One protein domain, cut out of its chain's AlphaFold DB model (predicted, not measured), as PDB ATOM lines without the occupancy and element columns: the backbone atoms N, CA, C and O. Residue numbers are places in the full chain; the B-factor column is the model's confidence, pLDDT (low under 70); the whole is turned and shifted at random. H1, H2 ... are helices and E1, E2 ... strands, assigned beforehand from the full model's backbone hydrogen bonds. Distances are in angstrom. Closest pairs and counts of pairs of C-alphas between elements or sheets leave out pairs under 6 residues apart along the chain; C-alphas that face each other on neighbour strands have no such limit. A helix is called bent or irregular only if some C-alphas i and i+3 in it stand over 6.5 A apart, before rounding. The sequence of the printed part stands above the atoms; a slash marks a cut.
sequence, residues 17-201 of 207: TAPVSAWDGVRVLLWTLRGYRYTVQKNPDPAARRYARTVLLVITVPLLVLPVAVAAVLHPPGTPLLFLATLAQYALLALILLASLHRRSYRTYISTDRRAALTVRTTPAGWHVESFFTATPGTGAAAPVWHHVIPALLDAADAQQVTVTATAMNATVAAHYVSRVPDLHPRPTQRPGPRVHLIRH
ATOM      1  N   THR A  17       9.240  -6.533 -10.213       66.94
ATOM      2  CA  THR A  17       9.237  -7.040  -8.839       66.94
ATOM      3  C   THR A  17       8.748  -8.481  -8.832       66.94
ATOM      4  O   THR A  17       7.702  -8.780  -9.412       66.94
ATOM      5  N   ALA A  18       9.465  -9.380  -8.152       65.75
ATOM      6  CA  ALA A  18       8.872 -10.651  -7.736       65.75
ATOM      7  C   ALA A  18       7.665 -10.365  -6.818       65.75
ATOM      8  O   ALA A  18       7.670  -9.320  -6.160       65.75
ATOM      9  N   PRO A  19       6.633 -11.231  -6.751       58.28
ATOM     10  CA  PRO A  19       5.554 -11.062  -5.787       58.28
ATOM     11  C   PRO A  19       6.157 -10.989  -4.384       58.28
ATOM     12  O   PRO A  19       6.722 -11.957  -3.884       58.28
ATOM     13  N   VAL A  20       6.073  -9.804  -3.787       60.94
ATOM     14  CA  VAL A  20       6.674  -9.480  -2.487       60.94
ATOM     15  C   VAL A  20       5.672  -9.675  -1.350       60.94
ATOM     16  O   VAL A  20       6.044  -9.629  -0.183       60.94
ATOM     17  N   SER A  21       4.396  -9.904  -1.679       68.50
ATOM     18  CA  SER A  21       3.311 -10.048  -0.711       68.50
ATOM     19  C   SER A  21       2.269 -11.086  -1.136       68.50
ATOM     20  O   SER A  21       2.056 -11.328  -2.326       68.50
ATOM     21  N   ALA A  22       1.546 -11.649  -0.161       67.00
ATOM     22  CA  ALA A  22       0.384 -12.509  -0.417       67.00
ATOM     23  C   ALA A  22      -0.678 -11.808  -1.291       67.00
ATOM     24  O   ALA A  22      -1.317 -12.437  -2.136       67.00
ATOM     25  N   TRP A  23      -0.807 -10.485  -1.153       70.50
ATOM     26  CA  TRP A  23      -1.706  -9.656  -1.957       70.50
ATOM     27  C   TRP A  23      -1.345  -9.617  -3.438       70.50
ATOM     28  O   TRP A  23      -2.240  -9.557  -4.280       70.50
ATOM     29  N   ASP A  24      -0.061  -9.692  -3.781       72.62
ATOM     30  CA  ASP A  24       0.359  -9.777  -5.177       72.62
ATOM     31  C   ASP A  24      -0.043 -11.121  -5.795       72.62
ATOM     32  O   ASP A  24      -0.482 -11.162  -6.944       72.62
ATOM     33  N   GLY A  25      -0.015 -12.202  -5.008       70.75
ATOM     34  CA  GLY A  25      -0.576 -13.493  -5.412       70.75
ATOM     35  C   GLY A  25      -2.082 -13.420  -5.686       70.75
ATOM     36  O   GLY A  25      -2.543 -13.875  -6.734       70.75
ATOM     37  N   VAL A  26      -2.846 -12.774  -4.796       74.62
ATOM     38  CA  VAL A  26      -4.293 -12.548  -4.984       74.62
ATOM     39  C   VAL A  26      -4.565 -11.717  -6.241       74.62
ATOM     40  O   VAL A  26      -5.444 -12.061  -7.029       74.62
ATOM     41  N   ARG A  27      -3.793 -10.647  -6.479       79.81
ATOM     42  CA  ARG A  27      -3.922  -9.820  -7.691       79.81
ATOM     43  C   ARG A  27      -3.682 -10.627  -8.954       79.81
ATOM     44  O   ARG A  27      -4.511 -10.571  -9.858       79.81
ATOM     45  N   VAL A  28      -2.590 -11.390  -9.005       75.94
ATOM     46  CA  VAL A  28      -2.271 -12.242 -10.157       75.94
ATOM     47  C   VAL A  28      -3.409 -13.228 -10.405       75.94
ATOM     48  O   VAL A  28      -3.871 -13.324 -11.536       75.94
ATOM     49  N   LEU A  29      -3.950 -13.871  -9.365       76.12
ATOM     50  CA  LEU A  29      -5.101 -14.769  -9.503       76.12
ATOM     51  C   LEU A  29      -6.336 -14.052 -10.081       76.12
ATOM     52  O   LEU A  29      -6.970 -14.560 -11.009       76.12
ATOM     53  N   LEU A  30      -6.665 -12.858  -9.584       81.31
ATOM     54  CA  LEU A  30      -7.783 -12.063 -10.100       81.31
ATOM     55  C   LEU A  30      -7.574 -11.654 -11.564       81.31
ATOM     56  O   LEU A  30      -8.509 -11.717 -12.365       81.31
ATOM     57  N   TRP A  31      -6.355 -11.262 -11.937       83.31
ATOM     58  CA  TRP A  31      -6.007 -10.914 -13.315       83.31
ATOM     59  C   TRP A  31      -6.062 -12.128 -14.239       83.31
ATOM     60  O   TRP A  31      -6.574 -12.016 -15.352       83.31
ATOM     61  N   THR A  32      -5.633 -13.297 -13.767       78.00
ATOM     62  CA  THR A  32      -5.775 -14.581 -14.464       78.00
ATOM     63  C   THR A  32      -7.238 -14.882 -14.766       78.00
ATOM     64  O   THR A  32      -7.606 -15.098 -15.923       78.00
ATOM     65  N   LEU A  33      -8.107 -14.822 -13.750       81.81
ATOM     66  CA  LEU A  33      -9.547 -15.043 -13.917       81.81
ATOM     67  C   LEU A  33     -10.165 -14.033 -14.893       81.81
ATOM     68  O   LEU A  33     -10.941 -14.414 -15.773       81.81
ATOM     69  N   ARG A  34      -9.802 -12.748 -14.783       84.06
ATOM     70  CA  ARG A  34     -10.279 -11.698 -15.694       84.06
ATOM     71  C   ARG A  34      -9.803 -11.931 -17.130       84.06
ATOM     72  O   ARG A  34     -10.604 -11.789 -18.051       84.06
ATOM     73  N   GLY A  35      -8.549 -12.332 -17.328       80.94
ATOM     74  CA  GLY A  35      -7.978 -12.644 -18.640       80.94
ATOM     75  C   GLY A  35      -8.678 -13.815 -19.330       80.94
ATOM     76  O   GLY A  35      -9.036 -13.718 -20.508       80.94
ATOM     77  N   TYR A  36      -8.970 -14.892 -18.597       81.81
ATOM     78  CA  TYR A  36      -9.737 -16.005 -19.156       81.81
ATOM     79  C   TYR A  36     -11.196 -15.627 -19.432       81.81
ATOM     80  O   TYR A  36     -11.712 -15.984 -20.490       81.81
ATOM     81  N   ARG A  37     -11.855 -14.853 -18.554       85.50
ATOM     82  CA  ARG A  37     -13.220 -14.348 -18.815       85.50
ATOM     83  C   ARG A  37     -13.269 -13.487 -20.073       85.50
ATOM     84  O   ARG A  37     -14.137 -13.699 -20.915       85.50
ATOM     85  N   TYR A  38     -12.314 -12.573 -20.227       84.81
ATOM     86  CA  TYR A  38     -12.175 -11.764 -21.436       84.81
ATOM     87  C   TYR A  38     -11.991 -12.646 -22.677       84.81
ATOM     88  O   TYR A  38     -12.678 -12.455 -23.676       84.81
ATOM     89  N   THR A  39     -11.128 -13.663 -22.597       81.25
ATOM     90  CA  THR A  39     -10.905 -14.616 -23.695       81.25
ATOM     91  C   THR A  39     -12.189 -15.347 -24.088       81.25
ATOM     92  O   THR A  39     -12.492 -15.439 -25.272       81.25
ATOM     93  N   VAL A  40     -12.990 -15.810 -23.122       86.19
ATOM     94  CA  VAL A  40     -14.293 -16.442 -23.398       86.19
ATOM     95  C   VAL A  40     -15.255 -15.477 -24.101       86.19
ATOM     96  O   VAL A  40     -15.985 -15.899 -24.991       86.19
ATOM     97  N   GLN A  41     -15.256 -14.198 -23.723       86.38
ATOM     98  CA  GLN A  41     -16.213 -13.207 -24.228       86.38
ATOM     99  C   GLN A  41     -15.829 -12.596 -25.580       86.38
ATOM    100  O   GLN A  41     -16.711 -12.242 -26.358       86.38
ATOM    101  N   LYS A  42     -14.531 -12.398 -25.833       84.06
ATOM    102  CA  LYS A  42     -14.043 -11.536 -26.923       84.06
ATOM    103  C   LYS A  42     -13.141 -12.241 -27.934       84.06
ATOM    104  O   LYS A  42     -12.890 -11.668 -28.987       84.06
ATOM    105  N   ASN A  43     -12.636 -13.445 -27.650       78.88
ATOM    106  CA  ASN A  43     -11.752 -14.130 -28.594       78.88
ATOM    107  C   ASN A  43     -12.575 -14.729 -29.756       78.88
ATOM    108  O   ASN A  43     -13.511 -15.490 -29.482       78.88
ATOM    109  N   PRO A  44     -12.252 -14.421 -31.029       77.75
ATOM    110  CA  PRO A  44     -12.986 -14.941 -32.184       77.75
ATOM    111  C   PRO A  44     -12.836 -16.461 -32.359       77.75
ATOM    112  O   PRO A  44     -13.748 -17.108 -32.874       77.75
ATOM    113  N   ASP A  45     -11.756 -17.059 -31.854       78.38
ATOM    114  CA  ASP A  45     -11.466 -18.486 -32.004       78.38
ATOM    115  C   ASP A  45     -12.259 -19.363 -30.998       78.38
ATOM    116  O   ASP A  45     -12.081 -19.235 -29.777       78.38
ATOM    117  N   PRO A  46     -13.121 -20.293 -31.468       81.44
ATOM    118  CA  PRO A  46     -13.891 -21.186 -30.601       81.44
ATOM    119  C   PRO A  46     -13.028 -22.144 -29.769       81.44
ATOM    120  O   PRO A  46     -13.406 -22.469 -28.639       81.44
ATOM    121  N   ALA A  47     -11.874 -22.586 -30.275       76.38
ATOM    122  CA  ALA A  47     -10.989 -23.490 -29.544       76.38
ATOM    123  C   ALA A  47     -10.355 -22.778 -28.340       76.38
ATOM    124  O   ALA A  47     -10.353 -23.312 -27.224       76.38
ATOM    125  N   ALA A  48      -9.910 -21.534 -28.538       73.44
ATOM    126  CA  ALA A  48      -9.407 -20.677 -27.468       73.44
ATOM    127  C   ALA A  48     -10.482 -20.393 -26.402       73.44
ATOM    128  O   ALA A  48     -10.196 -20.481 -25.205       73.44
ATOM    129  N   ARG A  49     -11.738 -20.134 -26.810       83.38
ATOM    130  CA  ARG A  49     -12.867 -19.969 -25.869       83.38
ATOM    131  C   ARG A  49     -13.128 -21.234 -25.053       83.38
ATOM    132  O   ARG A  49     -13.306 -21.142 -23.837       83.38
ATOM    133  N   ARG A  50     -13.135 -22.413 -25.689       82.44
ATOM    134  CA  ARG A  50     -13.352 -23.698 -25.000       82.44
ATOM    135  C   ARG A  50     -12.266 -23.951 -23.964       82.44
ATOM    136  O   ARG A  50     -12.585 -24.264 -22.823       82.44
ATOM    137  N   TYR A  51     -11.004 -23.745 -24.334       76.88
ATOM    138  CA  TYR A  51      -9.888 -23.886 -23.406       76.88
ATOM    139  C   TYR A  51      -9.988 -22.918 -22.222       76.88
ATOM    140  O   TYR A  51      -9.900 -23.350 -21.076       76.88
ATOM    141  N   ALA A  52     -10.231 -21.629 -22.482       80.25
ATOM    142  CA  ALA A  52     -10.379 -20.628 -21.428       80.25
ATOM    143  C   ALA A  52     -11.530 -20.966 -20.465       80.25
ATOM    144  O   ALA A  52     -11.383 -20.811 -19.253       80.25
ATOM    145  N   ARG A  53     -12.649 -21.492 -20.983       84.62
ATOM    146  CA  ARG A  53     -13.770 -21.976 -20.165       84.62
ATOM    147  C   ARG A  53     -13.373 -23.176 -19.307       84.62
ATOM    148  O   ARG A  53     -13.706 -23.194 -18.126       84.62
ATOM    149  N   THR A  54     -12.649 -24.147 -19.866       77.94
ATOM    150  CA  THR A  54     -12.145 -25.299 -19.103       77.94
ATOM    151  C   THR A  54     -11.214 -24.855 -17.981       77.94
ATOM    152  O   THR A  54     -11.392 -25.293 -16.851       77.94
ATOM    153  N   VAL A  55     -10.265 -23.953 -18.251       76.00
ATOM    154  CA  VAL A  55      -9.350 -23.448 -17.215       76.00
ATOM    155  C   VAL A  55     -10.106 -22.681 -16.132       76.00
ATOM    156  O   VAL A  55      -9.856 -22.912 -14.953       76.00
ATOM    157  N   LEU A  56     -11.069 -21.829 -16.504       81.12
ATOM    158  CA  LEU A  56     -11.932 -21.156 -15.529       81.12
ATOM    159  C   LEU A  56     -12.630 -22.166 -14.625       81.12
ATOM    160  O   LEU A  56     -12.533 -22.025 -13.417       81.12
ATOM    161  N   LEU A  57     -13.256 -23.202 -15.191       76.75
ATOM    162  CA  LEU A  57     -13.922 -24.243 -14.409       76.75
ATOM    163  C   LEU A  57     -12.945 -24.982 -13.491       76.75
ATOM    164  O   LEU A  57     -13.240 -25.150 -12.316       76.75
ATOM    165  N   VAL A  58     -11.769 -25.370 -13.984       73.06
ATOM    166  CA  VAL A  58     -10.749 -26.055 -13.173       73.06
ATOM    167  C   VAL A  58     -10.258 -25.185 -12.015       73.06
ATOM    168  O   VAL A  58      -9.953 -25.720 -10.957       73.06
ATOM    169  N   ILE A  59     -10.207 -23.861 -12.172       70.31
ATOM    170  CA  ILE A  59      -9.823 -22.952 -11.084       70.31
ATOM    171  C   ILE A  59     -11.008 -22.703 -10.136       70.31
ATOM    172  O   ILE A  59     -10.845 -22.766  -8.922       70.31
ATOM    173  N   THR A  60     -12.207 -22.425 -10.659       69.56
ATOM    174  CA  THR A  60     -13.358 -21.982  -9.852       69.56
ATOM    175  C   THR A  60     -14.134 -23.122  -9.196       69.56
ATOM    176  O   THR A  60     -14.690 -22.924  -8.122       69.56
ATOM    177  N   VAL A  61     -14.203 -24.310  -9.807       67.50
ATOM    178  CA  VAL A  61     -14.965 -25.456  -9.272       67.50
ATOM    179  C   VAL A  61     -14.355 -25.988  -7.971       67.50
ATOM    180  O   VAL A  61     -15.112 -26.155  -7.019       67.50
ATOM    181  N   PRO A  62     -13.030 -26.185  -7.834       64.00
ATOM    182  CA  PRO A  62     -12.434 -26.560  -6.550       64.00
ATOM    183  C   PRO A  62     -12.609 -25.489  -5.470       64.00
ATOM    184  O   PRO A  62     -12.705 -25.828  -4.294       64.00
ATOM    185  N   LEU A  63     -12.679 -24.212  -5.867       64.00
ATOM    186  CA  LEU A  63     -12.926 -23.099  -4.948       64.00
ATOM    187  C   LEU A  63     -14.377 -23.069  -4.442       64.00
ATOM    188  O   LEU A  63     -14.600 -22.674  -3.306       64.00
ATOM    189  N   LEU A  64     -15.354 -23.479  -5.258       63.12
ATOM    190  CA  LEU A  64     -16.784 -23.341  -4.943       63.12
ATOM    191  C   LEU A  64     -17.473 -24.647  -4.527       63.12
ATOM    192  O   LEU A  64     -18.309 -24.639  -3.632       63.12
ATOM    193  N   VAL A  65     -17.163 -25.763  -5.186       58.53
ATOM    194  CA  VAL A  65     -17.975 -26.993  -5.139       58.53
ATOM    195  C   VAL A  65     -17.412 -28.019  -4.165       58.53
ATOM    196  O   VAL A  65     -18.173 -28.658  -3.446       58.53
ATOM    197  N   LEU A  66     -16.087 -28.156  -4.094       58.25
ATOM    198  CA  LEU A  66     -15.451 -29.108  -3.181       58.25
ATOM    199  C   LEU A  66     -15.775 -28.830  -1.694       58.25
ATOM    200  O   LEU A  66     -16.089 -29.789  -0.994       58.25
ATOM    201  N   PRO A  67     -15.806 -27.569  -1.206       55.91
ATOM    202  CA  PRO A  67     -16.182 -27.279   0.178       55.91
ATOM    203  C   PRO A  67     -17.636 -27.655   0.472       55.91
ATOM    204  O   PRO A  67     -17.915 -28.258   1.500       55.91
ATOM    205  N   VAL A  68     -18.554 -27.347  -0.452       58.41
ATOM    206  CA  VAL A  68     -19.997 -27.599  -0.300       58.41
ATOM    207  C   VAL A  68     -20.316 -29.095  -0.365       58.41
ATOM    208  O   VAL A  68     -21.130 -29.583   0.412       58.41
ATOM    209  N   ALA A  69     -19.653 -29.840  -1.251       59.56
ATOM    210  CA  ALA A  69     -19.850 -31.281  -1.383       59.56
ATOM    211  C   ALA A  69     -19.255 -32.063  -0.198       59.56
ATOM    212  O   ALA A  69     -19.904 -32.965   0.323       59.56
ATOM    213  N   VAL A  70     -18.055 -31.694   0.271       59.84
ATOM    214  CA  VAL A  70     -17.436 -32.289   1.471       59.84
ATOM    215  C   VAL A  70     -18.254 -31.956   2.724       59.84
ATOM    216  O   VAL A  70     -18.508 -32.838   3.541       59.84
ATOM    217  N   ALA A  71     -18.739 -30.714   2.837       56.75
ATOM    218  CA  ALA A  71     -19.657 -30.271   3.884       56.75
ATOM    219  C   ALA A  71     -20.948 -31.101   3.936       56.75
ATOM    220  O   ALA A  71     -21.332 -31.567   5.004       56.75
ATOM    221  N   ALA A  72     -21.589 -31.309   2.782       60.22
ATOM    222  CA  ALA A  72     -22.859 -32.023   2.681       60.22
ATOM    223  C   ALA A  72     -22.743 -33.529   2.974       60.22
ATOM    224  O   ALA A  72     -23.703 -34.131   3.446       60.22
ATOM    225  N   VAL A  73     -21.584 -34.138   2.696       63.69
ATOM    226  CA  VAL A  73     -21.346 -35.573   2.925       63.69
ATOM    227  C   VAL A  73     -20.901 -35.860   4.362       63.69
ATOM    228  O   VAL A  73     -21.243 -36.911   4.897       63.69
ATOM    229  N   LEU A  74     -20.151 -34.952   4.999       59.03
ATOM    230  CA  LEU A  74     -19.571 -35.202   6.324       59.03
ATOM    231  C   LEU A  74     -20.418 -34.694   7.501       59.03
ATOM    232  O   LEU A  74     -20.275 -35.251   8.589       59.03
ATOM    233  N   HIS A  75     -21.293 -33.687   7.338       53.38
ATOM    234  CA  HIS A  75     -22.008 -33.091   8.481       53.38
ATOM    235  C   HIS A  75     -23.456 -32.628   8.167       53.38
ATOM    236  O   HIS A  75     -23.644 -31.780   7.294       53.38
ATOM    237  N   PRO A  76     -24.489 -33.103   8.900       57.44
ATOM    238  CA  PRO A  76     -25.866 -32.600   8.793       57.44
ATOM    239  C   PRO A  76     -25.998 -31.135   9.280       57.44
ATOM    240  O   PRO A  76     -25.100 -30.624   9.960       57.44
ATOM    241  N   PRO A  77     -27.091 -30.423   8.925       53.91
ATOM    242  CA  PRO A  77     -27.192 -28.969   9.082       53.91
ATOM    243  C   PRO A  77     -27.118 -28.518  10.550       53.91
ATOM    244  O   PRO A  77     -27.880 -28.994  11.386       53.91
ATOM    245  N   GLY A  78     -26.222 -27.560  10.845       56.72
ATOM    246  CA  GLY A  78     -26.176 -26.854  12.136       56.72
ATOM    247  C   GLY A  78     -24.804 -26.655  12.795       56.72
ATOM    248  O   GLY A  78     -24.763 -26.194  13.930       56.72
ATOM    249  N   THR A  79     -23.676 -26.978  12.152       57.53
ATOM    250  CA  THR A  79     -22.371 -26.989  12.841       57.53
ATOM    251  C   THR A  79     -21.377 -25.910  12.360       57.53
ATOM    252  O   THR A  79     -21.126 -25.785  11.160       57.53
ATOM    253  N   PRO A  80     -20.709 -25.173  13.281       61.47
ATOM    254  CA  PRO A  80     -19.612 -24.239  12.967       61.47
ATOM    255  C   PRO A  80     -18.393 -24.928  12.325       61.47
ATOM    256  O   PRO A  80     -17.531 -24.270  11.742       61.47
ATOM    257  N   LEU A  81     -18.349 -26.264  12.365       60.03
ATOM    258  CA  LEU A  81     -17.398 -27.102  11.637       60.03
ATOM    259  C   LEU A  81     -17.435 -26.872  10.121       60.03
ATOM    260  O   LEU A  81     -16.381 -26.909   9.496       60.03
ATOM    261  N   LEU A  82     -18.598 -26.568   9.529       59.09
ATOM    262  CA  LEU A  82     -18.696 -26.258   8.096       59.09
ATOM    263  C   LEU A  82     -17.949 -24.973   7.732       59.09
ATOM    264  O   LEU A  82     -17.253 -24.912   6.716       59.09
ATOM    265  N   PHE A  83     -18.056 -23.958   8.589       62.56
ATOM    266  CA  PHE A  83     -17.331 -22.705   8.427       62.56
ATOM    267  C   PHE A  83     -15.824 -22.928   8.587       62.56
ATOM    268  O   PHE A  83     -15.053 -22.494   7.734       62.56
ATOM    269  N   LEU A  84     -15.401 -23.679   9.610       65.00
ATOM    270  CA  LEU A  84     -13.988 -23.986   9.861       65.00
ATOM    271  C   LEU A  84     -13.356 -24.867   8.773       65.00
ATOM    272  O   LEU A  84     -12.243 -24.579   8.344       65.00
ATOM    273  N   ALA A  85     -14.060 -25.889   8.277       64.50
ATOM    274  CA  ALA A  85     -13.585 -26.747   7.189       64.50
ATOM    275  C   ALA A  85     -13.431 -25.955   5.882       64.50
ATOM    276  O   ALA A  85     -12.423 -26.077   5.186       64.50
ATOM    277  N   THR A  86     -14.391 -25.077   5.588       63.38
ATOM    278  CA  THR A  86     -14.319 -24.169   4.437       63.38
ATOM    279  C   THR A  86     -13.152 -23.188   4.583       63.38
ATOM    280  O   THR A  86     -12.384 -22.996   3.642       63.38
ATOM    281  N   LEU A  87     -12.961 -22.611   5.773       68.00
ATOM    282  CA  LEU A  87     -11.850 -21.702   6.063       68.00
ATOM    283  C   LEU A  87     -10.490 -22.407   5.922       68.00
ATOM    284  O   LEU A  87      -9.582 -21.866   5.294       68.00
ATOM    285  N   ALA A  88     -10.362 -23.631   6.445       67.38
ATOM    286  CA  ALA A  88      -9.157 -24.452   6.343       67.38
ATOM    287  C   ALA A  88      -8.847 -24.838   4.889       67.38
ATOM    288  O   ALA A  88      -7.695 -24.770   4.464       67.38
ATOM    289  N   GLN A  89      -9.870 -25.166   4.098       66.50
ATOM    290  CA  GLN A  89      -9.745 -25.437   2.665       66.50
ATOM    291  C   GLN A  89      -9.240 -24.205   1.898       66.50
ATOM    292  O   GLN A  89      -8.310 -24.312   1.096       66.50
ATOM    293  N   TYR A  90      -9.818 -23.024   2.152       64.81
ATOM    294  CA  TYR A  90      -9.355 -21.773   1.544       64.81
ATOM    295  C   TYR A  90      -7.933 -21.417   1.984       64.81
ATOM    296  O   TYR A  90      -7.134 -20.997   1.149       64.81
ATOM    297  N   ALA A  91      -7.590 -21.630   3.258       67.31
ATOM    298  CA  ALA A  91      -6.235 -21.437   3.765       67.31
ATOM    299  C   ALA A  91      -5.236 -22.391   3.089       67.31
ATOM    300  O   ALA A  91      -4.166 -21.956   2.669       67.31
ATOM    301  N   LEU A  92      -5.599 -23.663   2.900       70.25
ATOM    302  CA  LEU A  92      -4.775 -24.648   2.201       70.25
ATOM    303  C   LEU A  92      -4.588 -24.288   0.722       70.25
ATOM    304  O   LEU A  92      -3.469 -24.331   0.216       70.25
ATOM    305  N   LEU A  93      -5.652 -23.879   0.028       65.44
ATOM    306  CA  LEU A  93      -5.570 -23.406  -1.358       65.44
ATOM    307  C   LEU A  93      -4.704 -22.151  -1.478       65.44
ATOM    308  O   LEU A  93      -3.856 -22.084  -2.368       65.44
ATOM    309  N   ALA A  94      -4.868 -21.190  -0.567       65.50
ATOM    310  CA  ALA A  94      -4.025 -20.005  -0.497       65.50
ATOM    311  C   ALA A  94      -2.557 -20.389  -0.273       65.50
ATOM    312  O   ALA A  94      -1.697 -19.895  -0.995       65.50
ATOM    313  N   LEU A  95      -2.269 -21.322   0.640       67.25
ATOM    314  CA  LEU A  95      -0.920 -21.840   0.879       67.25
ATOM    315  C   LEU A  95      -0.342 -22.556  -0.345       67.25
ATOM    316  O   LEU A  95       0.818 -22.333  -0.668       67.25
ATOM    317  N   ILE A  96      -1.124 -23.360  -1.071       65.69
ATOM    318  CA  ILE A  96      -0.679 -24.026  -2.307       65.69
ATOM    319  C   ILE A  96      -0.371 -22.995  -3.403       65.69
ATOM    320  O   ILE A  96       0.642 -23.114  -4.097       65.69
ATOM    321  N   LEU A  97      -1.207 -21.965  -3.546       65.25
ATOM    322  CA  LEU A  97      -0.984 -20.846  -4.466       65.25
ATOM    323  C   LEU A  97       0.248 -20.018  -4.066       65.25
ATOM    324  O   LEU A  97       1.083 -19.720  -4.913       65.25
ATOM    325  N   LEU A  98       0.423 -19.701  -2.784       64.25
ATOM    326  CA  LEU A  98       1.607 -19.003  -2.273       64.25
ATOM    327  C   LEU A  98       2.882 -19.838  -2.451       64.25
ATOM    328  O   LEU A  98       3.903 -19.318  -2.903       64.25
ATOM    329  N   ALA A  99       2.819 -21.136  -2.159       61.94
ATOM    330  CA  ALA A  99       3.935 -22.058  -2.312       61.94
ATOM    331  C   ALA A  99       4.314 -22.256  -3.784       61.94
ATOM    332  O   ALA A  99       5.499 -22.353  -4.096       61.94
ATOM    333  N   SER A 100       3.346 -22.285  -4.708       60.56
ATOM    334  CA  SER A 100       3.634 -22.375  -6.146       60.56
ATOM    335  C   SER A 100       4.341 -21.121  -6.671       60.56
ATOM    336  O   SER A 100       5.256 -21.248  -7.483       60.56
ATOM    337  N   LEU A 101       4.023 -19.942  -6.121       60.62
ATOM    338  CA  LEU A 101       4.735 -18.687  -6.394       60.62
ATOM    339  C   LEU A 101       6.176 -18.668  -5.847       60.62
ATOM    340  O   LEU A 101       6.984 -17.878  -6.328       60.62
ATOM    341  N   HIS A 102       6.499 -19.523  -4.870       60.16
ATOM    342  CA  HIS A 102       7.816 -19.602  -4.220       60.16
ATOM    343  C   HIS A 102       8.672 -20.788  -4.688       60.16
ATOM    344  O   HIS A 102       9.798 -20.970  -4.216       60.16
ATOM    345  N   ARG A 103       8.184 -21.622  -5.616       65.94
ATOM    346  CA  ARG A 103       9.002 -22.715  -6.158       65.94
ATOM    347  C   ARG A 103      10.190 -22.131  -6.912       65.94
ATOM    348  O   ARG A 103       9.998 -21.333  -7.814       65.94
ATOM    349  N   ARG A 104      11.410 -22.618  -6.644       64.12
ATOM    350  CA  ARG A 104      12.631 -22.228  -7.390       64.12
ATOM    351  C   ARG A 104      12.490 -22.351  -8.911       64.12
ATOM    352  O   ARG A 104      13.155 -21.636  -9.650       64.12
ATOM    353  N   SER A 105      11.628 -23.258  -9.361       75.06
ATOM    354  CA  SER A 105      11.356 -23.495 -10.774       75.06
ATOM    355  C   SER A 105      10.328 -22.549 -11.389       75.06
ATOM    356  O   SER A 105      10.046 -22.700 -12.568       75.06
ATOM    357  N   TYR A 106       9.750 -21.617 -10.630       79.19
ATOM    358  CA  TYR A 106       8.751 -20.653 -11.085       79.19
ATOM    359  C   TYR A 106       9.113 -19.256 -10.593       79.19
ATOM    360  O   TYR A 106       9.531 -19.060  -9.456       79.19
ATOM    361  N   ARG A 107       8.910 -18.254 -11.440       82.94
ATOM    362  CA  ARG A 107       8.997 -16.859 -11.031       82.94
ATOM    363  C   ARG A 107       7.955 -16.042 -11.766       82.94
ATOM    364  O   ARG A 107       7.841 -16.108 -12.987       82.94
ATOM    365  N   THR A 108       7.199 -15.271 -10.997       82.50
ATOM    366  CA  THR A 108       6.273 -14.278 -11.534       82.50
ATOM    367  C   THR A 108       6.921 -12.906 -11.420       82.50
ATOM    368  O   THR A 108       7.371 -12.519 -10.347       82.50
ATOM    369  N   TYR A 109       6.990 -12.188 -12.530       84.25
ATOM    370  CA  TYR A 109       7.517 -10.838 -12.643       84.25
ATOM    371  C   TYR A 109       6.342  -9.883 -12.776       84.25
ATOM    372  O   TYR A 109       5.588  -9.975 -13.740       84.25
ATOM    373  N   ILE A 110       6.166  -8.986 -11.816       82.81
ATOM    374  CA  ILE A 110       5.110  -7.975 -11.840       82.81
ATOM    375  C   ILE A 110       5.729  -6.665 -12.321       82.81
ATOM    376  O   ILE A 110       6.813  -6.292 -11.866       82.81
ATOM    377  N   SER A 111       5.059  -5.981 -13.248       81.12
ATOM    378  CA  SER A 111       5.479  -4.657 -13.707       81.12
ATOM    379  C   SER A 111       5.494  -3.655 -12.549       81.12
ATOM    380  O   SER A 111       4.727  -3.779 -11.593       81.12
ATOM    381  N   THR A 112       6.347  -2.635 -12.626       79.44
ATOM    382  CA  THR A 112       6.483  -1.607 -11.576       79.44
ATOM    383  C   THR A 112       5.174  -0.882 -11.260       79.44
ATOM    384  O   THR A 112       4.879  -0.622 -10.096       79.44
ATOM    385  N   ASP A 113       4.345  -0.629 -12.272       81.00
ATOM    386  CA  ASP A 113       3.011  -0.032 -12.130       81.00
ATOM    387  C   ASP A 113       1.953  -1.002 -11.570       81.00
ATOM    388  O   ASP A 113       0.806  -0.612 -11.344       81.00
ATOM    389  N   ARG A 114       2.326  -2.269 -11.343       80.44
ATOM    390  CA  ARG A 114       1.462  -3.351 -10.861       80.44
ATOM    391  C   ARG A 114       0.179  -3.494 -11.678       80.44
ATOM    392  O   ARG A 114      -0.895  -3.716 -11.119       80.44
ATOM    393  N   ARG A 115       0.278  -3.379 -13.004       83.19
ATOM    394  CA  ARG A 115      -0.847  -3.601 -13.931       83.19
ATOM    395  C   ARG A 115      -0.691  -4.839 -14.797       83.19
ATOM    396  O   ARG A 115      -1.667  -5.252 -15.425       83.19
ATOM    397  N   ALA A 116       0.489  -5.446 -14.818       82.56
ATOM    398  CA  ALA A 116       0.736  -6.665 -15.560       82.56
ATOM    399  C   ALA A 116       1.714  -7.592 -14.837       82.56
ATOM    400  O   ALA A 116       2.521  -7.169 -14.011       82.56
ATOM    401  N   ALA A 117       1.620  -8.878 -15.156       83.56
ATOM    402  CA  ALA A 117       2.506  -9.904 -14.643       83.56
ATOM    403  C   ALA A 117       2.903 -10.891 -15.745       83.56
ATOM    404  O   ALA A 117       2.109 -11.199 -16.637       83.56
ATOM    405  N   LEU A 118       4.128 -11.398 -15.652       85.38
ATOM    406  CA  LEU A 118       4.703 -12.423 -16.510       85.38
ATOM    407  C   LEU A 118       5.156 -13.598 -15.654       85.38
ATOM    408  O   LEU A 118       6.032 -13.435 -14.809       85.38
ATOM    409  N   THR A 119       4.609 -14.785 -15.890       85.19
ATOM    410  CA  THR A 119       5.058 -15.996 -15.193       85.19
ATOM    411  C   THR A 119       5.974 -16.814 -16.091       85.19
ATOM    412  O   THR A 119       5.623 -17.159 -17.222       85.19
ATOM    413  N   VAL A 120       7.152 -17.136 -15.565       87.62
ATOM    414  CA  VAL A 120       8.180 -17.940 -16.226       87.62
ATOM    415  C   VAL A 120       8.511 -19.130 -15.339       87.62
ATOM    416  O   VAL A 120       8.585 -18.995 -14.118       87.62
ATOM    417  N   ARG A 121       8.735 -20.296 -15.940       87.69
ATOM    418  CA  ARG A 121       9.194 -21.493 -15.237       87.69
ATOM    419  C   ARG A 121      10.440 -22.095 -15.864       87.69
ATOM    420  O   ARG A 121      10.619 -22.036 -17.075       87.69
ATOM    421  N   THR A 122      11.283 -22.727 -15.064       87.69
ATOM    422  CA  THR A 122      12.391 -23.548 -15.558       87.69
ATOM    423  C   THR A 122      11.867 -24.910 -16.005       87.69
ATOM    424  O   THR A 122      11.094 -25.554 -15.293       87.69
ATOM    425  N   THR A 123      12.322 -25.377 -17.159       86.56
ATOM    426  CA  THR A 123      12.024 -26.697 -17.728       86.56
ATOM    427  C   THR A 123      13.327 -27.367 -18.162       86.56
ATOM    428  O   THR A 123      14.330 -26.669 -18.301       86.56
ATOM    429  N   PRO A 124      13.344 -28.682 -18.451       84.94
ATOM    430  CA  PRO A 124      14.534 -29.333 -19.008       84.94
ATOM    431  C   PRO A 124      15.015 -28.728 -20.339       84.94
ATOM    432  O   PRO A 124      16.184 -28.850 -20.673       84.94
ATOM    433  N   ALA A 125      14.126 -28.067 -21.091       84.19
ATOM    434  CA  ALA A 125      14.441 -27.429 -22.370       84.19
ATOM    435  C   ALA A 125      14.906 -25.963 -22.237       84.19
ATOM    436  O   ALA A 125      15.151 -25.317 -23.251       84.19
ATOM    437  N   GLY A 126      14.988 -25.424 -21.015       89.69
ATOM    438  CA  GLY A 126      15.278 -24.014 -20.751       89.69
ATOM    439  C   GLY A 126      14.132 -23.310 -20.028       89.69
ATOM    440  O   GLY A 126      13.366 -23.932 -19.286       89.69
ATOM    441  N   TRP A 127      13.997 -22.004 -20.220       92.38
ATOM    442  CA  TRP A 127      12.943 -21.219 -19.583       92.38
ATOM    443  C   TRP A 127      11.662 -21.242 -20.420       92.38
ATOM    444  O   TRP A 127      11.693 -21.153 -21.645       92.38
ATOM    445  N   HIS A 128      10.517 -21.373 -19.759       89.94
ATOM    446  CA  HIS A 128       9.207 -21.395 -20.390       89.94
ATOM    447  C   HIS A 128       8.337 -20.261 -19.862       89.94
ATOM    448  O   HIS A 128       8.018 -20.215 -18.675       89.94
ATOM    449  N   VAL A 129       7.941 -19.362 -20.754       88.25
ATOM    450  CA  VAL A 129       6.968 -18.306 -20.495       88.25
ATOM    451  C   VAL A 129       5.572 -18.918 -20.567       88.25
ATOM    452  O   VAL A 129       5.100 -19.296 -21.641       88.25
ATOM    453  N   GLU A 130       4.915 -19.033 -19.414       76.75
ATOM    454  CA  GLU A 130       3.600 -19.668 -19.327       76.75
ATOM    455  C   GLU A 130       2.467 -18.713 -19.649       76.75
ATOM    456  O   GLU A 130       1.524 -19.081 -20.353       76.75
ATOM    457  N   SER A 131       2.486 -17.515 -19.067       71.56
ATOM    458  CA  SER A 131       1.324 -16.637 -19.112       71.56
ATOM    459  C   SER A 131       1.671 -15.176 -18.886       71.56
ATOM    460  O   SER A 131       2.528 -14.828 -18.072       71.56
ATOM    461  N   PHE A 132       0.929 -14.340 -19.606       73.88
ATOM    462  CA  PHE A 132       0.845 -12.901 -19.419       73.88
ATOM    463  C   PHE A 132      -0.497 -12.591 -18.765       73.88
ATOM    464  O   PHE A 132      -1.547 -12.981 -19.282       73.88
ATOM    465  N   PHE A 133      -0.477 -11.861 -17.659       72.75
ATOM    466  CA  PHE A 133      -1.682 -11.411 -16.972       72.75
ATOM    467  C   PHE A 133      -1.709  -9.893 -16.938       72.75
ATOM    468  O   PHE A 133      -0.675  -9.250 -16.786       72.75
ATOM    469  N   THR A 134      -2.896  -9.310 -17.087       77.38
ATOM    470  CA  THR A 134      -3.083  -7.857 -17.007       77.38
ATOM    471  C   THR A 134      -4.290  -7.527 -16.150       77.38
ATOM    472  O   THR A 134      -5.281  -8.261 -16.137       77.38
ATOM    473  N   ALA A 135      -4.223  -6.391 -15.463       76.31
ATOM    474  CA  ALA A 135      -5.330  -5.851 -14.689       76.31
ATOM    475  C   ALA A 135      -6.545  -5.531 -15.574       76.31
ATOM    476  O   ALA A 135      -7.692  -5.726 -15.152       76.31
ATOM    477  N   THR A 136      -6.285  -5.081 -16.804       77.62
ATOM    478  CA  THR A 136      -7.281  -4.665 -17.798       77.62
ATOM    479  C   THR A 136      -6.946  -5.258 -19.177       77.62
ATOM    480  O   THR A 136      -6.205  -4.662 -19.964       77.62
ATOM    481  N   PRO A 137      -7.477  -6.455 -19.495       75.19
ATOM    482  CA  PRO A 137      -7.286  -7.068 -20.806       75.19
ATOM    483  C   PRO A 137      -7.794  -6.168 -21.939       75.19
ATOM    484  O   PRO A 137      -8.841  -5.539 -21.815       75.19
ATOM    485  N   GLY A 138      -7.057  -6.119 -23.051       71.31
ATOM    486  CA  GLY A 138      -7.432  -5.350 -24.246       71.31
ATOM    487  C   GLY A 138      -7.079  -3.858 -24.220       71.31
ATOM    488  O   GLY A 138      -7.176  -3.216 -25.256       71.31
ATOM    489  N   THR A 139      -6.609  -3.302 -23.097       71.94
ATOM    490  CA  THR A 139      -6.317  -1.855 -22.972       71.94
ATOM    491  C   THR A 139      -4.837  -1.498 -23.139       71.94
ATOM    492  O   THR A 139      -4.420  -0.405 -22.770       71.94
ATOM    493  N   GLY A 140      -4.000  -2.441 -23.583       69.56
ATOM    494  CA  GLY A 140      -2.549  -2.235 -23.668       69.56
ATOM    495  C   GLY A 140      -1.810  -2.258 -22.324       69.56
ATOM    496  O   GLY A 140      -0.604  -2.046 -22.306       69.56
ATOM    497  N   ALA A 141      -2.470  -2.596 -21.208       74.00
ATOM    498  CA  ALA A 141      -1.856  -2.642 -19.871       74.00
ATOM    499  C   ALA A 141      -0.680  -3.633 -19.732       74.00
ATOM    500  O   ALA A 141       0.062  -3.574 -18.760       74.00
ATOM    501  N   ALA A 142      -0.477  -4.526 -20.707       75.25
ATOM    502  CA  ALA A 142       0.711  -5.375 -20.791       75.25
ATOM    503  C   ALA A 142       1.973  -4.625 -21.257       75.25
ATOM    504  O   ALA A 142       3.050  -5.213 -21.230       75.25
ATOM    505  N   ALA A 143       1.865  -3.379 -21.737       77.25
ATOM    506  CA  ALA A 143       2.973  -2.650 -22.355       77.25
ATOM    507  C   ALA A 143       4.251  -2.625 -21.492       77.25
ATOM    508  O   ALA A 143       5.301  -2.971 -22.028       77.25
ATOM    509  N   PRO A 144       4.204  -2.366 -20.169       77.50
ATOM    510  CA  PRO A 144       5.409  -2.412 -19.338       77.50
ATOM    511  C   PRO A 144       6.104  -3.784 -19.326       77.50
ATOM    512  O   PRO A 144       7.331  -3.862 -19.307       77.50
ATOM    513  N   VAL A 145       5.339  -4.881 -19.393       80.56
ATOM    514  CA  VAL A 145       5.906  -6.236 -19.504       80.56
ATOM    515  C   VAL A 145       6.602  -6.423 -20.849       80.56
ATOM    516  O   VAL A 145       7.713  -6.945 -20.886       80.56
ATOM    517  N   TRP A 146       5.991  -5.955 -21.939       81.00
ATOM    518  CA  TRP A 146       6.577  -6.036 -23.280       81.00
ATOM    519  C   TRP A 146       7.830  -5.171 -23.448       81.00
ATOM    520  O   TRP A 146       8.748  -5.592 -24.141       81.00
ATOM    521  N   HIS A 147       7.877  -3.993 -22.825       83.00
ATOM    522  CA  HIS A 147       8.956  -3.024 -23.034       83.00
ATOM    523  C   HIS A 147      10.115  -3.137 -22.042       83.00
ATOM    524  O   HIS A 147      11.217  -2.711 -22.371       83.00
ATOM    525  N   HIS A 148       9.896  -3.701 -20.851       82.31
ATOM    526  CA  HIS A 148      10.938  -3.770 -19.820       82.31
ATOM    527  C   HIS A 148      11.236  -5.200 -19.382       82.31
ATOM    528  O   HIS A 148      12.388  -5.623 -19.380       82.31
ATOM    529  N   VAL A 149      10.199  -5.976 -19.051       84.94
ATOM    530  CA  VAL A 149      10.388  -7.299 -18.439       84.94
ATOM    531  C   VAL A 149      10.862  -8.333 -19.455       84.94
ATOM    532  O   VAL A 149      11.780  -9.095 -19.164       84.94
ATOM    533  N   ILE A 150      10.248  -8.374 -20.640       87.44
ATOM    534  CA  ILE A 150      10.636  -9.329 -21.682       87.44
ATOM    535  C   ILE A 150      12.063  -9.058 -22.175       87.44
ATOM    536  O   ILE A 150      12.838 -10.006 -22.131       87.44
ATOM    537  N   PRO A 151      12.462  -7.830 -22.567       88.75
ATOM    538  CA  PRO A 151      13.842  -7.571 -22.979       88.75
ATOM    539  C   PRO A 151      14.864  -7.985 -21.916       88.75
ATOM    540  O   PRO A 151      15.748  -8.778 -22.213       88.75
ATOM    541  N   ALA A 152      14.659  -7.596 -20.651       88.56
ATOM    542  CA  ALA A 152      15.558  -7.984 -19.565       88.56
ATOM    543  C   ALA A 152      15.630  -9.512 -19.360       88.56
ATOM    544  O   ALA A 152      16.690 -10.051 -19.037       88.56
ATOM    545  N   LEU A 153      14.515 -10.233 -19.547       89.50
ATOM    546  CA  LEU A 153      14.497 -11.699 -19.507       89.50
ATOM    547  C   LEU A 153      15.323 -12.305 -20.649       89.50
ATOM    548  O   LEU A 153      16.009 -13.300 -20.425       89.50
ATOM    549  N   LEU A 154      15.239 -11.735 -21.852       90.94
ATOM    550  CA  LEU A 154      15.983 -12.205 -23.021       90.94
ATOM    551  C   LEU A 154      17.476 -11.926 -22.885       90.94
ATOM    552  O   LEU A 154      18.262 -12.833 -23.124       90.94
ATOM    553  N   ASP A 155      17.858 -10.742 -22.404       90.69
ATOM    554  CA  ASP A 155      19.259 -10.399 -22.138       90.69
ATOM    555  C   ASP A 155      19.873 -11.364 -21.118       90.69
ATOM    556  O   ASP A 155      20.978 -11.879 -21.297       90.69
ATOM    557  N   ALA A 156      19.127 -11.683 -20.056       90.19
ATOM    558  CA  ALA A 156      19.565 -12.659 -19.070       90.19
ATOM    559  C   ALA A 156      19.621 -14.087 -19.638       90.19
ATOM    560  O   ALA A 156      20.504 -14.857 -19.255       90.19
ATOM    561  N   ALA A 157      18.701 -14.450 -20.537       91.00
ATOM    562  CA  ALA A 157      18.723 -15.740 -21.218       91.00
ATOM    563  C   ALA A 157      19.932 -15.853 -22.157       91.00
ATOM    564  O   ALA A 157      20.584 -16.894 -22.175       91.00
ATOM    565  N   ASP A 158      20.277 -14.783 -22.871       92.25
ATOM    566  CA  ASP A 158      21.444 -14.718 -23.752       92.25
ATOM    567  C   ASP A 158      22.740 -14.797 -22.933       92.25
ATOM    568  O   ASP A 158      23.603 -15.629 -23.213       92.25
ATOM    569  N   ALA A 159      22.846 -14.041 -21.837       89.81
ATOM    570  CA  ALA A 159      23.995 -14.104 -20.931       89.81
ATOM    571  C   ALA A 159      24.203 -15.502 -20.320       89.81
ATOM    572  O   ALA A 159      25.336 -15.933 -20.109       89.81
ATOM    573  N   GLN A 160      23.114 -16.227 -20.047       90.12
ATOM    574  CA  GLN A 160      23.147 -17.567 -19.453       90.12
ATOM    575  C   GLN A 160      23.086 -18.700 -20.486       90.12
ATOM    576  O   GLN A 160      23.077 -19.870 -20.101       90.12
ATOM    577  N   GLN A 161      23.036 -18.368 -21.779       91.62
ATOM    578  CA  GLN A 161      22.896 -19.318 -22.884       91.62
ATOM    579  C   GLN A 161      21.702 -20.278 -22.701       91.62
ATOM    580  O   GLN A 161      21.804 -21.492 -22.883       91.62
ATOM    581  N   VAL A 162      20.535 -19.726 -22.353       91.69
ATOM    582  CA  VAL A 162      19.294 -20.475 -22.109       91.69
ATOM    583  C   VAL A 162      18.297 -20.274 -23.245       91.69
ATOM    584  O   VAL A 162      17.995 -19.158 -23.652       91.69
ATOM    585  N   THR A 163      17.708 -21.372 -23.719       92.94
ATOM    586  CA  THR A 163      16.587 -21.312 -24.668       92.94
ATOM    587  C   THR A 163      15.317 -20.844 -23.961       92.94
ATOM    588  O   THR A 163      14.954 -21.360 -22.901       92.94
ATOM    589  N   VAL A 164      14.611 -19.896 -24.575       92.31
ATOM    590  CA  VAL A 164      13.311 -19.416 -24.103       92.31
ATOM    591  C   VAL A 164      12.218 -20.024 -24.969       92.31
ATOM    592  O   VAL A 164      12.276 -20.003 -26.196       92.31
ATOM    593  N   THR A 165      11.193 -20.570 -24.329       92.81
ATOM    594  CA  THR A 165      10.011 -21.117 -24.996       92.81
ATOM    595  C   THR A 165       8.756 -20.420 -24.500       92.81
ATOM    596  O   THR A 165       8.703 -19.957 -23.364       92.81
ATOM    597  N   ALA A 166       7.723 -20.364 -25.330       90.69
ATOM    598  CA  ALA A 166       6.421 -19.824 -24.956       90.69
ATOM    599  C   ALA A 166       5.303 -20.622 -25.630       90.69
ATOM    600  O   ALA A 166       5.535 -21.355 -26.592       90.69
ATOM    601  N   THR A 167       4.073 -20.474 -25.140       87.62
ATOM    602  CA  THR A 167       2.893 -21.038 -25.804       87.62
ATOM    603  C   THR A 167       1.887 -19.934 -26.098       87.62
ATOM    604  O   THR A 167       1.376 -19.285 -25.188       87.62
ATOM    605  N   ALA A 168       1.570 -19.742 -27.373       83.56
ATOM    606  CA  ALA A 168       0.461 -18.914 -27.815       83.56
ATOM    607  C   ALA A 168      -0.807 -19.762 -27.962       83.56
ATOM    608  O   ALA A 168      -0.765 -20.917 -28.390       83.56
ATOM    609  N   MET A 169      -1.951 -19.183 -27.602       75.44
ATOM    610  CA  MET A 169      -3.235 -19.892 -27.622       75.44
ATOM    611  C   MET A 169      -3.816 -20.085 -29.020       75.44
ATOM    612  O   MET A 169      -4.720 -20.899 -29.148       75.44
ATOM    613  N   ASN A 170      -3.332 -19.328 -30.009       76.81
ATOM    614  CA  ASN A 170      -3.672 -19.438 -31.425       76.81
ATOM    615  C   ASN A 170      -2.621 -18.725 -32.295       76.81
ATOM    616  O   ASN A 170      -1.718 -18.059 -31.777       76.81
ATOM    617  N   ALA A 171      -2.751 -18.860 -33.617       81.00
ATOM    618  CA  ALA A 171      -1.833 -18.274 -34.591       81.00
ATOM    619  C   ALA A 171      -1.794 -16.736 -34.547       81.00
ATOM    620  O   ALA A 171      -0.724 -16.153 -34.685       81.00
ATOM    621  N   THR A 172      -2.924 -16.069 -34.288       79.94
ATOM    622  CA  THR A 172      -2.981 -14.600 -34.177       79.94
ATOM    623  C   THR A 172      -2.134 -14.091 -33.013       79.94
ATOM    624  O   THR A 172      -1.340 -13.165 -33.168       79.94
ATOM    625  N   VAL A 173      -2.256 -14.723 -31.842       79.00
ATOM    626  CA  VAL A 173      -1.439 -14.395 -30.665       79.00
ATOM    627  C   VAL A 173       0.029 -14.743 -30.918       79.00
ATOM    628  O   VAL A 173       0.911 -13.984 -30.528       79.00
ATOM    629  N   ALA A 174       0.301 -15.852 -31.608       84.75
ATOM    630  CA  ALA A 174       1.660 -16.239 -31.971       84.75
ATOM    631  C   ALA A 174       2.330 -15.182 -32.860       84.75
ATOM    632  O   ALA A 174       3.429 -14.734 -32.546       84.75
ATOM    633  N   ALA A 175       1.639 -14.727 -33.909       85.00
ATOM    634  CA  ALA A 175       2.118 -13.674 -34.801       85.00
ATOM    635  C   ALA A 175       2.379 -12.364 -34.045       85.00
ATOM    636  O   ALA A 175       3.404 -11.719 -34.259       85.00
ATOM    637  N   HIS A 176       1.504 -12.008 -33.099       84.19
ATOM    638  CA  HIS A 176       1.725 -10.852 -32.233       84.19
ATOM    639  C   HIS A 176       3.025 -10.972 -31.425       84.19
ATOM    640  O   HIS A 176       3.794 -10.016 -31.359       84.19
ATOM    641  N   TYR A 177       3.304 -12.141 -30.844       86.94
ATOM    642  CA  TYR A 177       4.532 -12.359 -30.074       86.94
ATOM    643  C   TYR A 177       5.774 -12.311 -30.966       86.94
ATOM    644  O   TYR A 177       6.726 -11.612 -30.633       86.94
ATOM    645  N   VAL A 178       5.737 -12.984 -32.120       89.19
ATOM    646  CA  VAL A 178       6.828 -12.983 -33.111       89.19
ATOM    647  C   VAL A 178       7.133 -11.565 -33.601       89.19
ATOM    648  O   VAL A 178       8.292 -11.199 -33.729       89.19
ATOM    649  N   SER A 179       6.113 -10.720 -33.792       87.81
ATOM    650  CA  SER A 179       6.316  -9.324 -34.218       87.81
ATOM    651  C   SER A 179       7.012  -8.433 -33.179       87.81
ATOM    652  O   SER A 179       7.472  -7.347 -33.518       87.81
ATOM    653  N   ARG A 180       7.057  -8.857 -31.909       85.81
ATOM    654  CA  ARG A 180       7.574  -8.058 -30.786       85.81
ATOM    655  C   ARG A 180       8.846  -8.611 -30.166       85.81
ATOM    656  O   ARG A 180       9.552  -7.867 -29.493       85.81
ATOM    657  N   VAL A 181       9.101  -9.903 -30.332       87.62
ATOM    658  CA  VAL A 181      10.232 -10.590 -29.714       87.62
ATOM    659  C   VAL A 181      11.215 -10.998 -30.808       87.62
ATOM    660  O   VAL A 181      10.884 -11.881 -31.601       87.62
ATOM    661  N   PRO A 182      12.418 -10.403 -30.840       86.38
ATOM    662  CA  PRO A 182      13.451 -10.779 -31.796       86.38
ATOM    663  C   PRO A 182      13.779 -12.270 -31.719       86.38
ATOM    664  O   PRO A 182      13.887 -12.834 -30.625       86.38
ATOM    665  N   ASP A 183      13.929 -12.900 -32.886       88.62
ATOM    666  CA  ASP A 183      14.310 -14.310 -33.065       88.62
ATOM    667  C   ASP A 183      13.352 -15.342 -32.452       88.62
ATOM    668  O   ASP A 183      13.650 -16.540 -32.428       88.62
ATOM    669  N   LEU A 184      12.180 -14.914 -31.980       91.25
ATOM    670  CA  LEU A 184      11.114 -15.816 -31.572       91.25
ATOM    671  C   LEU A 184      10.412 -16.359 -32.811       91.25
ATOM    672  O   LEU A 184       9.923 -15.598 -33.642       91.25
ATOM    673  N   HIS A 185      10.303 -17.677 -32.914       91.06
ATOM    674  CA  HIS A 185       9.655 -18.319 -34.052       91.06
ATOM    675  C   HIS A 185       8.836 -19.542 -33.622       91.06
ATOM    676  O   HIS A 185       9.092 -20.132 -32.565       91.06
ATOM    677  N   PRO A 186       7.815 -19.938 -34.405       90.00
ATOM    678  CA  PRO A 186       7.116 -21.202 -34.205       90.00
ATOM    679  C   PRO A 186       8.086 -22.378 -34.225       90.00
ATOM    680  O   PRO A 186       8.982 -22.451 -35.064       90.00
ATOM    681  N   ARG A 187       7.895 -23.324 -33.305       87.19
ATOM    682  CA  ARG A 187       8.714 -24.529 -33.249       87.19
ATOM    683  C   ARG A 187       8.464 -25.364 -34.518       87.19
ATOM    684  O   ARG A 187       7.328 -25.792 -34.726       87.19
ATOM    685  N   PRO A 188       9.496 -25.666 -35.323       72.62
ATOM    686  CA  PRO A 188       9.317 -26.211 -36.673       72.62
ATOM    687  C   PRO A 188       8.682 -27.608 -36.707       72.62
ATOM    688  O   PRO A 188       7.986 -27.947 -37.655       72.62
ATOM    689  N   THR A 189       8.873 -28.419 -35.664       72.69
ATOM    690  CA  THR A 189       8.353 -29.798 -35.593       72.69
ATOM    691  C   THR A 189       6.989 -29.916 -34.911       72.69
ATOM    692  O   THR A 189       6.558 -31.013 -34.549       72.69
ATOM    693  N   GLN A 190       6.295 -28.801 -34.684       71.88
ATOM    694  CA  GLN A 190       5.006 -28.835 -34.013       71.88
ATOM    695  C   GLN A 190       3.894 -29.325 -34.956       71.88
ATOM    696  O   GLN A 190       3.690 -28.775 -36.033       71.88
ATOM    697  N   ARG A 191       3.119 -30.326 -34.515       70.81
ATOM    698  CA  ARG A 191       1.894 -30.733 -35.219       70.81
ATOM    699  C   ARG A 191       0.872 -29.586 -35.246       70.81
ATOM    700  O   ARG A 191       0.743 -28.892 -34.232       70.81
ATOM    701  N   PRO A 192       0.103 -29.432 -36.340       65.50
ATOM    702  CA  PRO A 192      -0.998 -28.481 -36.400       65.50
ATOM    703  C   PRO A 192      -1.939 -28.676 -35.213       65.50
ATOM    704  O   PRO A 192      -2.342 -29.794 -34.891       65.50
ATOM    705  N   GLY A 193      -2.266 -27.583 -34.538       67.19
ATOM    706  CA  GLY A 193      -3.104 -27.609 -33.354       67.19
ATOM    707  C   GLY A 193      -3.549 -26.207 -32.965       67.19
ATOM    708  O   GLY A 193      -3.042 -25.224 -33.506       67.19
ATOM    709  N   PRO A 194      -4.490 -26.095 -32.016       68.88
ATOM    710  CA  PRO A 194      -5.028 -24.800 -31.617       68.88
ATOM    711  C   PRO A 194      -3.956 -23.907 -30.985       68.88
ATOM    712  O   PRO A 194      -4.019 -22.698 -31.119       68.88
ATOM    713  N   ARG A 195      -2.941 -24.486 -30.333       79.81
ATOM    714  CA  ARG A 195      -1.848 -23.742 -29.696       79.81
ATOM    715  C   ARG A 195      -0.611 -23.735 -30.574       79.81
ATOM    716  O   ARG A 195      -0.317 -24.734 -31.221       79.81
ATOM    717  N   VAL A 196       0.167 -22.665 -30.492       83.25
ATOM    718  CA  VAL A 196       1.460 -22.538 -31.170       83.25
ATOM    719  C   VAL A 196       2.556 -22.455 -30.114       83.25
ATOM    720  O   VAL A 196       2.547 -21.568 -29.263       83.25
ATOM    721  N   HIS A 197       3.486 -23.399 -30.146       88.44
ATOM    722  CA  HIS A 197       4.694 -23.392 -29.337       88.44
ATOM    723  C   HIS A 197       5.748 -22.555 -30.044       88.44
ATOM    724  O   HIS A 197       6.069 -22.783 -31.207       88.44
ATOM    725  N   LEU A 198       6.282 -21.588 -29.319       91.25
ATOM    726  CA  LEU A 198       7.282 -20.653 -29.799       91.25
ATOM    727  C   LEU A 198       8.603 -20.947 -29.101       91.25
ATOM    728  O   LEU A 198       8.621 -21.346 -27.931       91.25
ATOM    729  N   ILE A 199       9.696 -20.744 -29.821       93.56
ATOM    730  CA  ILE A 199      11.054 -20.955 -29.339       93.56
ATOM    731  C   ILE A 199      11.938 -19.791 -29.781       93.56
ATOM    732  O   ILE A 199      11.789 -19.267 -30.883       93.56
ATOM    733  N   ARG A 200      12.833 -19.373 -28.889       94.00
ATOM    734  CA  ARG A 200      13.927 -18.445 -29.155       94.00
ATOM    735  C   ARG A 200      15.196 -19.056 -28.579       94.00
ATOM    736  O   ARG A 200      15.262 -19.351 -27.383       94.00
ATOM    737  N   HIS A 201      16.189 -19.244 -29.433       92.56
ATOM    738  CA  HIS A 201      17.517 -19.664 -29.007       92.56
ATOM    739  C   HIS A 201      18.300 -18.463 -28.463       92.56
ATOM    740  O   HIS A 201      18.053 -17.341 -28.909       92.56
TER     741      HIS A 201
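This is residues 17 to 201 of the 207 residues of an uncharacterized protein of Micrococcus luteus (UniProt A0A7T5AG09). What shape do these atoms make? A strongly twisted sheet of five strands has H4 and H5 over one face and H1 across the other, three layers; H1 is also one side of a triangle of helices, whose other sides, H2 and H3, run out from the sheet and meet at the far end. What is it made of? The 185 printed residues hold five named helices and five named strands, along the chain H1 H2 H3 E1 E2 E3 H4 E4 H5 E5, class mixed; the mixed sheet runs E1 E2 E3 E4 E5. How large is it? It is elongated, 62 by 36 by 33 A, and only just compact, close to loose, with a radius of gyration of the C-alphas of 18.8 A.

How is the sheet joined? E1, residues 106 to 111, E2, 116 to 123, and E3, 126 to 134, form a meander, each strand the antiparallel neighbour of the one before, with N 109 and O 118 at 2.8 A and N 119 and O 131 at 3.0 A. E3 is parallel to E4, residues 164 to 168, N 129 and O 165 at 2.8 A; E4 is antiparallel to E5, residues 196 to 200, N 166 and O 198 at 2.9 A. What is on its faces? The sheet curls round H4, residues 143 to 159, C-alphas of Ser 111 and Val 145 closest to E1 at 6.0 A; E3, H4 and E4 form a strand-helix-strand unit, parallel strands joined through a helix, with a right-handed crossover. On the same face H5, residues 171 to 178, has a height over the sheet of 8.4 A; on the opposite face H1, residues 22 to 42, has 7.7 A, its closest C-alphas to E3 being Trp 31 and Thr 134, 5.6 A. How do the other helices stand? H2, residues 46 to 74, was assigned as one helix by its hydrogen bonds but is bent, C-alphas 63 and 66 being 6.8 A apart, with arms H2a, 46 to 63, and H2b, 66 to 74. H1 and H2a form a hairpin, closest C-alphas Val 40 and Arg 49 at 4.5 A; H2b and H3, residues 81 to 101, form another, Pro 67 and Thr 86 at 5.6 A, and H3 touches H1 about perpendicular at 89 degrees, Gly 25 and Leu 98 at 6.7 A. Are the helix backbones complete? Every O i to N i+4 pair is within hydrogen-bond range in H1, H2b, H3 and H5, but 12 of 14 in H2a and 11 of 13 in H4, which is only just irregular, C-alphas 147 and 150 being 6.7 A apart.

Where are the ends of the elements? H1 begins at C-alpha 22 (0.384, -12.509, -0.417), and E5 ends at C-alpha 200 (13.927, -18.445, -29.155). Which are long? H1 measures 30.2 A, H3 29.8 A, H2a 25.7 A, E3 24.7 A and H4 24.0 A.

How far does it reach? The two C-alphas farthest apart, of Gly 78 and Asp 183, are 62.0 A apart, and the printed part has no cut. Which link is long? H5 to E5, residues 179 to 195, is long, and its residues 185 to 186 pair antiparallel with 198 to 199 of E5. Where is confidence low? The mean pLDDT of the printed part is 76.8, and 54 residues are under 70, among them 60 to 91 and 93 to 104.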